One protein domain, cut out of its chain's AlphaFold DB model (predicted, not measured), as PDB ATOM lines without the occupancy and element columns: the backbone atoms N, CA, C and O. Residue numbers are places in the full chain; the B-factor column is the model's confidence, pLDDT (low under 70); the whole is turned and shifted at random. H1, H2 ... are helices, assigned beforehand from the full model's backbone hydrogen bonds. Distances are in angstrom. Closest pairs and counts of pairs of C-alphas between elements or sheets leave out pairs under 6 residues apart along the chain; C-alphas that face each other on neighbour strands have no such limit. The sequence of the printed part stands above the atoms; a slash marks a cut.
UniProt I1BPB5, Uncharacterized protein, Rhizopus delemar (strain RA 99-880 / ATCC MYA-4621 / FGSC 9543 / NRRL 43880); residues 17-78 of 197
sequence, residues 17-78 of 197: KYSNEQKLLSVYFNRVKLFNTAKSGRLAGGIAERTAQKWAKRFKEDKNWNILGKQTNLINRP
ATOM      1  N   LYS A  17     -18.932 -94.085 227.867       80.69
ATOM      2  CA  LYS A  17     -18.110 -95.276 227.657       80.69
ATOM      3  C   LYS A  17     -17.874 -95.961 229.001       80.69
ATOM      4  O   LYS A  17     -17.172 -95.426 229.849       80.69
ATOM      5  N   TYR A  18     -18.443 -97.150 229.165       87.19
ATOM      6  CA  TYR A  18     -18.248 -97.975 230.359       87.19
ATOM      7  C   TYR A  18     -17.165 -99.025 230.119       87.19
ATOM      8  O   TYR A  18     -17.136 -99.654 229.052       87.19
ATOM      9  N   SER A  19     -16.292 -99.223 231.106       87.12
ATOM     10  CA  SER A  19     -15.258-100.257 231.070       87.12
ATOM     11  C   SER A  19     -15.876-101.660 231.118       87.12
ATOM     12  O   SER A  19     -17.039-101.848 231.489       87.12
ATOM     13  N   ASN A  20     -15.097-102.671 230.729       89.00
ATOM     14  CA  ASN A  20     -15.540-104.065 230.823       89.00
ATOM     15  C   ASN A  20     -15.799-104.476 232.278       89.00
ATOM     16  O   ASN A  20     -16.751-105.202 232.542       89.00
ATOM     17  N   GLU A  21     -15.014-103.952 233.216       89.69
ATOM     18  CA  GLU A  21     -15.188-104.191 234.646       89.69
ATOM     19  C   GLU A  21     -16.517-103.627 235.160       89.69
ATOM     20  O   GLU A  21     -17.303-104.360 235.754       89.69
ATOM     21  N   GLN A  22     -16.837-102.366 234.840       90.56
ATOM     22  CA  GLN A  22     -18.120-101.756 235.206       90.56
ATOM     23  C   GLN A  22     -19.295-102.573 234.646       90.56
ATOM     24  O   GLN A  22     -20.261-102.870 235.349       90.56
ATOM     25  N   LYS A  23     -19.202-103.011 233.384       91.00
ATOM     26  CA  LYS A  23     -20.217-103.880 232.768       91.00
ATOM     27  C   LYS A  23     -20.401-105.177 233.556       91.00
ATOM     28  O   LYS A  23     -21.533-105.506 233.905       91.00
ATOM     29  N   LEU A  24     -19.317-105.886 233.863       91.31
ATOM     30  CA  LEU A  24     -19.364-107.161 234.584       91.31
ATOM     31  C   LEU A  24     -19.889-107.001 236.013       91.31
ATOM     32  O   LEU A  24     -20.784-107.744 236.412       91.31
ATOM     33  N   LEU A  25     -19.415-105.995 236.753       92.75
ATOM     34  CA  LEU A  25     -19.897-105.689 238.100       92.75
ATOM     35  C   LEU A  25     -21.397-105.389 238.104       92.75
ATOM     36  O   LEU A  25     -22.123-105.866 238.974       92.75
ATOM     37  N   SER A  26     -21.893-104.659 237.100       91.06
ATOM     38  CA  SER A  26     -23.324-104.356 237.001       91.06
ATOM     39  C   SER A  26     -24.175-105.614 236.807       91.06
ATOM     40  O   SER A  26     -25.245-105.734 237.406       91.06
ATOM     41  N   VAL A  27     -23.675-106.578 236.025       90.38
ATOM     42  CA  VAL A  27     -24.332-107.872 235.809       90.38
ATOM     43  C   VAL A  27     -24.265-108.715 237.076       90.38
ATOM     44  O   VAL A  27     -25.285-109.265 237.482       90.38
ATOM     45  N   TYR A  28     -23.110-108.766 237.743       92.50
ATOM     46  CA  TYR A  28     -22.935-109.471 239.010       92.50
ATOM     47  C   TYR A  28     -23.908-108.963 240.082       92.50
ATOM     48  O   TYR A  28     -24.660-109.745 240.667       92.50
ATOM     49  N   PHE A  29     -23.971-107.647 240.300       92.81
ATOM     50  CA  PHE A  29     -24.871-107.071 241.298       92.81
ATOM     51  C   PHE A  29     -26.348-107.303 240.967       92.81
ATOM     52  O   PHE A  29     -27.142-107.566 241.872       92.81
ATOM     53  N   ASN A  30     -26.719-107.272 239.686       90.94
ATOM     54  CA  ASN A  30     -28.108-107.458 239.284       90.94
ATOM     55  C   ASN A  30     -28.551-108.929 239.280       90.94
ATOM     56  O   ASN A  30     -29.661-109.228 239.707       90.94
ATOM     57  N   ARG A  31     -27.708-109.849 238.792       87.81
ATOM     58  CA  ARG A  31     -28.071-111.259 238.558       87.81
ATOM     59  C   ARG A  31     -27.648-112.200 239.680       87.81
ATOM     60  O   ARG A  31     -28.357-113.163 239.929       87.81
ATOM     61  N   VAL A  32     -26.530-111.922 240.355       90.06
ATOM     62  CA  VAL A  32     -26.023-112.756 241.460       90.06
ATOM     63  C   VAL A  32     -26.479-112.199 242.804       90.06
ATOM     64  O   VAL A  32     -26.995-112.935 243.636       90.06
ATOM     65  N   LYS A  33     -26.326-110.886 243.023       91.50
ATOM     66  CA  LYS A  33     -26.747-110.237 244.281       91.50
ATOM     67  C   LYS A  33     -28.208-109.782 244.288       91.50
ATOM     68  O   LYS A  33     -28.666-109.273 245.307       91.50
ATOM     69  N   LEU A  34     -28.926-109.967 243.176       89.25
ATOM     70  CA  LEU A  34     -30.353-109.657 243.020       89.25
ATOM     71  C   LEU A  34     -30.720-108.209 243.384       89.25
ATOM     72  O   LEU A  34     -31.851-107.907 243.767       89.25
ATOM     73  N   PHE A  35     -29.770-107.281 243.256       90.81
ATOM     74  CA  PHE A  35     -30.050-105.869 243.456       90.81
ATOM     75  C   PHE A  35     -30.855-105.305 242.290       90.81
ATOM     76  O   PHE A  35     -30.713-105.707 241.129       90.81
ATOM     77  N   ASN A  36     -31.673-104.293 242.595       90.62
ATOM     78  CA  ASN A  36     -32.380-103.558 241.559       90.62
ATOM     79  C   ASN A  36     -31.387-102.923 240.566       90.62
ATOM     80  O   ASN A  36     -30.196-102.728 240.850       90.62
ATOM     81  N   THR A  37     -31.877-102.621 239.371       90.50
ATOM     82  CA  THR A  37     -31.015-102.235 238.257       90.50
ATOM     83  C   THR A  37     -30.282-100.912 238.498       90.50
ATOM     84  O   THR A  37     -29.101-100.794 238.176       90.50
ATOM     85  N   ALA A  38     -30.948 -99.943 239.131       86.62
ATOM     86  CA  ALA A  38     -30.363 -98.652 239.488       86.62
ATOM     87  C   ALA A  38     -29.219 -98.799 240.507       86.62
ATOM     88  O   ALA A  38     -28.119 -98.282 240.307       86.62
ATOM     89  N   LYS A  39     -29.446 -99.574 241.574       90.75
ATOM     90  CA  LYS A  39     -28.458 -99.871 242.620       90.75
ATOM     91  C   LYS A  39     -27.267-100.633 242.050       90.75
ATOM     92  O   LYS A  39     -26.133-100.308 242.385       90.75
ATOM     93  N   SER A  40     -27.517-101.592 241.163       91.06
ATOM     94  CA  SER A  40     -26.469-102.371 240.493       91.06
ATOM     95  C   SER A  40     -25.570-101.485 239.630       91.06
ATOM     96  O   SER A  40     -24.350-101.582 239.721       91.06
ATOM     97  N   GLY A  41     -26.159-100.576 238.843       90.31
ATOM     98  CA  GLY A  41     -25.404 -99.621 238.032       90.31
ATOM     99  C   GLY A  41     -24.583 -98.642 238.874       90.31
ATOM    100  O   GLY A  41     -23.413 -98.407 238.580       90.31
ATOM    101  N   ARG A  42     -25.159 -98.129 239.967       91.50
ATOM    102  CA  ARG A  42     -24.463 -97.233 240.899       91.50
ATOM    103  C   ARG A  42     -23.251 -97.904 241.551       91.50
ATOM    104  O   ARG A  42     -22.177 -97.313 241.563       91.50
ATOM    105  N   LEU A  43     -23.418 -99.130 242.056       90.81
ATOM    106  CA  LEU A  43     -22.348 -99.901 242.704       90.81
ATOM    107  C   LEU A  43     -21.257-100.351 241.724       90.81
ATOM    108  O   LEU A  43     -20.109-100.507 242.118       90.81
ATOM    109  N   ALA A  44     -21.590-100.505 240.445       88.50
ATOM    110  CA  ALA A  44     -20.650-100.863 239.388       88.50
ATOM    111  C   ALA A  44     -19.848 -99.664 238.839       88.50
ATOM    112  O   ALA A  44     -19.480 -99.653 237.667       88.50
ATOM    113  N   GLY A  45     -19.608 -98.637 239.658       86.88
ATOM    114  CA  GLY A  45     -18.846 -97.450 239.266       86.88
ATOM    115  C   GLY A  45     -19.663 -96.380 238.536       86.88
ATOM    116  O   GLY A  45     -19.142 -95.751 237.619       86.88
ATOM    117  N   GLY A  46     -20.929 -96.171 238.920       88.38
ATOM    118  CA  GLY A  46     -21.719 -95.016 238.464       88.38
ATOM    119  C   GLY A  46     -22.334 -95.145 237.066       88.38
ATOM    120  O   GLY A  46     -22.386 -94.178 236.307       88.38
ATOM    121  N   ILE A  47     -22.818 -96.330 236.697       89.88
ATOM    122  CA  ILE A  47     -23.513 -96.539 235.423       89.88
ATOM    123  C   ILE A  47     -24.865 -95.831 235.453       89.88
ATOM    124  O   ILE A  47     -25.644 -95.999 236.393       89.88
ATOM    125  N   ALA A  48     -25.163 -95.078 234.393       90.88
ATOM    126  CA  ALA A  48     -26.434 -94.380 234.266       90.88
ATOM    127  C   ALA A  48     -27.590 -95.384 234.339       90.88
ATOM    128  O   ALA A  48     -27.591 -96.400 233.636       90.88
ATOM    129  N   GLU A  49     -28.597 -95.073 235.151       89.44
ATOM    130  CA  GLU A  49     -29.716 -95.974 235.430       89.44
ATOM    131  C   GLU A  49     -30.383 -96.486 234.146       89.44
ATOM    132  O   GLU A  49     -30.589 -97.689 233.980       89.44
ATOM    133  N   ARG A  50     -30.616 -95.592 233.178       88.88
ATOM    134  CA  ARG A  50     -31.203 -95.933 231.874       88.88
ATOM    135  C   ARG A  50     -30.377 -96.968 231.101       88.88
ATOM    136  O   ARG A  50     -30.943 -97.797 230.391       88.88
ATOM    137  N   THR A  51     -29.050 -96.933 231.215       89.81
ATOM    138  CA  THR A  51     -28.159 -97.912 230.572       89.81
ATOM    139  C   THR A  51     -28.273 -99.267 231.253       89.81
ATOM    140  O   THR A  51     -28.479-100.270 230.573       89.81
ATOM    141  N   ALA A  52     -28.211 -99.293 232.587       90.50
ATOM    142  CA  ALA A  52     -28.360-100.523 233.352       90.50
ATOM    143  C   ALA A  52     -29.732-101.174 233.084       90.50
ATOM    144  O   ALA A  52     -29.810-102.378 232.846       90.50
ATOM    145  N   GLN A  53     -30.810-100.380 233.031       91.50
ATOM    146  CA  GLN A  53     -32.161-100.840 232.683       91.50
ATOM    147  C   GLN A  53     -32.215-101.449 231.278       91.50
ATOM    148  O   GLN A  53     -32.760-102.539 231.104       91.50
ATOM    149  N   LYS A  54     -31.604-100.790 230.283       90.50
ATOM    150  CA  LYS A  54     -31.491-101.333 228.921       90.50
ATOM    151  C   LYS A  54     -30.748-102.666 228.902       90.50
ATOM    152  O   LYS A  54     -31.202-103.584 228.227       90.50
ATOM    153  N   TRP A  55     -29.641-102.793 229.632       91.19
ATOM    154  CA  TRP A  55     -28.894-104.049 229.711       91.19
ATOM    155  C   TRP A  55     -29.718-105.156 230.364       91.19
ATOM    156  O   TRP A  55     -29.837-106.237 229.796       91.19
ATOM    157  N   ALA A  56     -30.356-104.875 231.502       89.12
ATOM    158  CA  ALA A  56     -31.222-105.831 232.186       89.12
ATOM    159  C   ALA A  56     -32.378-106.299 231.290       89.12
ATOM    160  O   ALA A  56     -32.670-107.494 231.260       89.12
ATOM    161  N   LYS A  57     -32.995-105.381 230.530       91.31
ATOM    162  CA  LYS A  57     -34.023-105.700 229.529       91.31
ATOM    163  C   LYS A  57     -33.470-106.613 228.431       91.31
ATOM    164  O   LYS A  57     -34.058-107.657 228.178       91.31
ATOM    165  N   ARG A  58     -32.315-106.287 227.846       88.12
ATOM    166  CA  ARG A  58     -31.706-107.118 226.795       88.12
ATOM    167  C   ARG A  58     -31.351-108.518 227.267       88.12
ATOM    168  O   ARG A  58     -31.629-109.466 226.558       88.12
ATOM    169  N   PHE A  59     -30.840-108.666 228.484       87.50
ATOM    170  CA  PHE A  59     -30.603-109.988 229.068       87.50
ATOM    171  C   PHE A  59     -31.890-110.775 229.386       87.50
ATOM    172  O   PHE A  59     -31.807-111.941 229.768       87.50
ATOM    173  N   LYS A  60     -33.075-110.149 229.359       86.81
ATOM    174  CA  LYS A  60     -34.358-110.875 229.418       86.81
ATOM    175  C   LYS A  60     -34.788-111.350 228.031       86.81
ATOM    176  O   LYS A  60     -35.327-112.442 227.927       86.81
ATOM    177  N   GLU A  61     -34.551-110.534 227.006       89.88
ATOM    178  CA  GLU A  61     -34.915-110.815 225.610       89.88
ATOM    179  C   GLU A  61     -33.967-111.833 224.956       89.88
ATOM    180  O   GLU A  61     -34.420-112.755 224.290       89.88
ATOM    181  N   ASP A  62     -32.661-111.702 225.191       85.88
ATOM    182  CA  ASP A  62     -31.614-112.570 224.657       85.88
ATOM    183  C   ASP A  62     -30.702-113.046 225.802       85.88
ATOM    184  O   ASP A  62     -29.900-112.293 226.363       85.88
ATOM    185  N   LYS A  63     -30.847-114.328 226.165       80.69
ATOM    186  CA  LYS A  63     -30.065-114.971 227.236       80.69
ATOM    187  C   LYS A  63     -28.577-115.081 226.891       80.69
ATOM    188  O   LYS A  63     -27.757-115.096 227.805       80.69
ATOM    189  N   ASN A  64     -28.239-115.117 225.603       82.25
ATOM    190  CA  ASN A  64     -26.868-115.235 225.111       82.25
ATOM    191  C   ASN A  64     -26.277-113.868 224.745       82.25
ATOM    192  O   ASN A  64     -25.194-113.787 224.156       82.25
ATOM    193  N   TRP A  65     -26.968-112.781 225.101       84.38
ATOM    194  CA  TRP A  65     -26.528-111.451 224.744       84.38
ATOM    195  C   TRP A  65     -25.182-111.107 225.396       84.38
ATOM    196  O   TRP A  65     -25.051-110.988 226.615       84.38
ATOM    197  N   ASN A  66     -24.167-110.876 224.564       85.12
ATOM    198  CA  ASN A  66     -22.848-110.479 225.035       85.12
ATOM    199  C   ASN A  66     -22.772-108.958 225.284       85.12
ATOM    200  O   ASN A  66     -22.678-108.160 224.347       85.12
ATOM    201  N   ILE A  67     -22.742-108.559 226.560       84.00
ATOM    202  CA  ILE A  67     -22.575-107.162 227.006       84.00
ATOM    203  C   ILE A  67     -21.181-106.571 226.706       84.00
ATOM    204  O   ILE A  67     -21.009-105.349 226.590       84.00
ATOM    205  N   LEU A  68     -20.163-107.424 226.573       83.44
ATOM    206  CA  LEU A  68     -18.800-107.015 226.224       83.44
ATOM    207  C   LEU A  68     -18.651-106.792 224.712       83.44
ATOM    208  O   LEU A  68     -17.808-106.002 224.285       83.44
ATOM    209  N   GLY A  69     -19.502-107.436 223.909       73.75
ATOM    210  CA  GLY A  69     -19.500-107.342 222.455       73.75
ATOM    211  C   GLY A  69     -19.892-105.951 221.945       73.75
ATOM    212  O   GLY A  69     -20.880-105.353 222.375       73.75
ATOM    213  N   LYS A  70     -19.133-105.429 220.974       67.81
ATOM    214  CA  LYS A  70     -19.523-104.221 220.231       67.81
ATOM    215  C   LYS A  70     -20.648-104.573 219.253       67.81
ATOM    216  O   LYS A  70     -20.408-105.218 218.239       67.81
ATOM    217  N   GLN A  71     -21.865-104.117 219.537       62.62
ATOM    218  CA  GLN A  71     -23.044-104.385 218.697       62.62
ATOM    219  C   GLN A  71     -23.016-103.685 217.334       62.62
ATOM    220  O   GLN A  71     -23.676-104.127 216.398       62.62
ATOM    221  N   THR A  72     -22.244-102.605 217.208       56.50
ATOM    222  CA  THR A  72     -22.143-101.806 215.981       56.50
ATOM    223  C   THR A  72     -21.646-102.604 214.775       56.50
ATOM    224  O   THR A  72     -21.941-102.224 213.650       56.50
ATOM    225  N   ASN A  73     -20.956-103.727 214.993       56.50
ATOM    226  CA  ASN A  73     -20.393-104.542 213.916       56.50
ATOM    227  C   ASN A  73     -21.365-105.589 213.338       56.50
ATOM    228  O   ASN A  73     -21.022-106.221 212.344       56.50
ATOM    229  N   LEU A  74     -22.541-105.796 213.949       58.88
ATOM    230  CA  LEU A  74     -23.426-106.922 213.614       58.88
ATOM    231  C   LEU A  74     -24.685-106.521 212.834       58.88
ATOM    232  O   LEU A  74     -25.139-107.291 212.000       58.88
ATOM    233  N   ILE A  75     -25.254-105.342 213.097       60.19
ATOM    234  CA  ILE A  75     -26.625-105.026 212.651       60.19
ATOM    235  C   ILE A  75     -26.648-104.150 211.384       60.19
ATOM    236  O   ILE A  75     -27.570-104.259 210.587       60.19
ATOM    237  N   ASN A  76     -25.614-103.329 211.151       63.66
ATOM    238  CA  ASN A  76     -25.621-102.302 210.094       63.66
ATOM    239  C   ASN A  76     -24.517-102.483 209.038       63.66
ATOM    240  O   ASN A  76     -24.127-101.514 208.386       63.66
ATOM    241  N   ARG A  77     -23.953-103.689 208.883       67.12
ATOM    242  CA  ARG A  77     -22.928-103.915 207.857       67.12
ATOM    243  C   ARG A  77     -23.617-104.154 206.505       67.12
ATOM    244  O   ARG A  77     -24.392-105.106 206.410       67.12
ATOM    245  N   PRO A  78     -23.350-103.341 205.466       68.12
ATOM    246  CA  PRO A  78     -23.834-103.647 204.125       68.12
ATOM    247  C   PRO A  78     -23.296-105.010 203.682       68.12
ATOM    248  O   PRO A  78     -22.182-105.397 204.065       68.12
TER     249      PRO A  78
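AT A GLANCE: This is residues 17 to 78 of the 197 residues of an uncharacterized protein of Rhizopus delemar (strain RA 99-880 / ATCC MYA-4621 / FGSC 9543 / NRRL 43880) (UniProt I1BPB5). Three helices, H1, H2 and H3, pack at steep angles into a small compact body, their centres making a triangle, and a tail, residues 70 to 78, sticks out of it. The short H2 packs on both H1 and H3, and after H3 the chain goes on without a named element to the tail. The printed part has 62 residues, with three named helices in the order H1, H2, H3 and no named strand; the class is all helix. The whole is compact, with a radius of gyration of the C-alphas of 11.9 A, and spans 39 by 23 by 17 A, the tail making the length.

HOW THE PARTS SIT: Start at the longest helix, H3, residues 49 to 61. H2, residues 37 to 43, touches it: look at the closest C-alphas, those of Ala 38 and Glu 49, 4.9 A apart. The two run opposite ways at a steep tilt of 55 degrees. H1, residues 20 to 31, touches H2 with residues 25 to 30 alone; the closest C-alphas, those of Phe 29 and Ser 40, are 5.0 A apart. These two run opposite ways at a steep tilt of 50 degrees. H1 and H3 are close but not clearly touching, the closest C-alphas, those of Ser 26 and Ala 52, being 7.3 A apart. They run the same way at a steep tilt of 67 degrees, only just short of about perpendicular. In H1, H2 and H3, every O i to N i+4 pair is within hydrogen-bond range.

IN THESE COORDINATES: Find C-alpha 49 at (-29.716, -95.974, 235.430); from there H3 runs 18.5 A to C-alpha 61 at (-34.915, -110.815, 225.610). H1 begins at C-alpha 20, (-15.540, -104.065, 230.823), and measures 16.4 A; H2 measures 10.0 A.

THE WHOLE: The C-alphas farthest apart are those of Lys 33 and Pro 78, 40.8 A. Residues 70 to 78 stand free and have pLDDT under 70; the body without them spans 24 by 22 by 19 A. Both links between helices are tight, and the printed part has no cut.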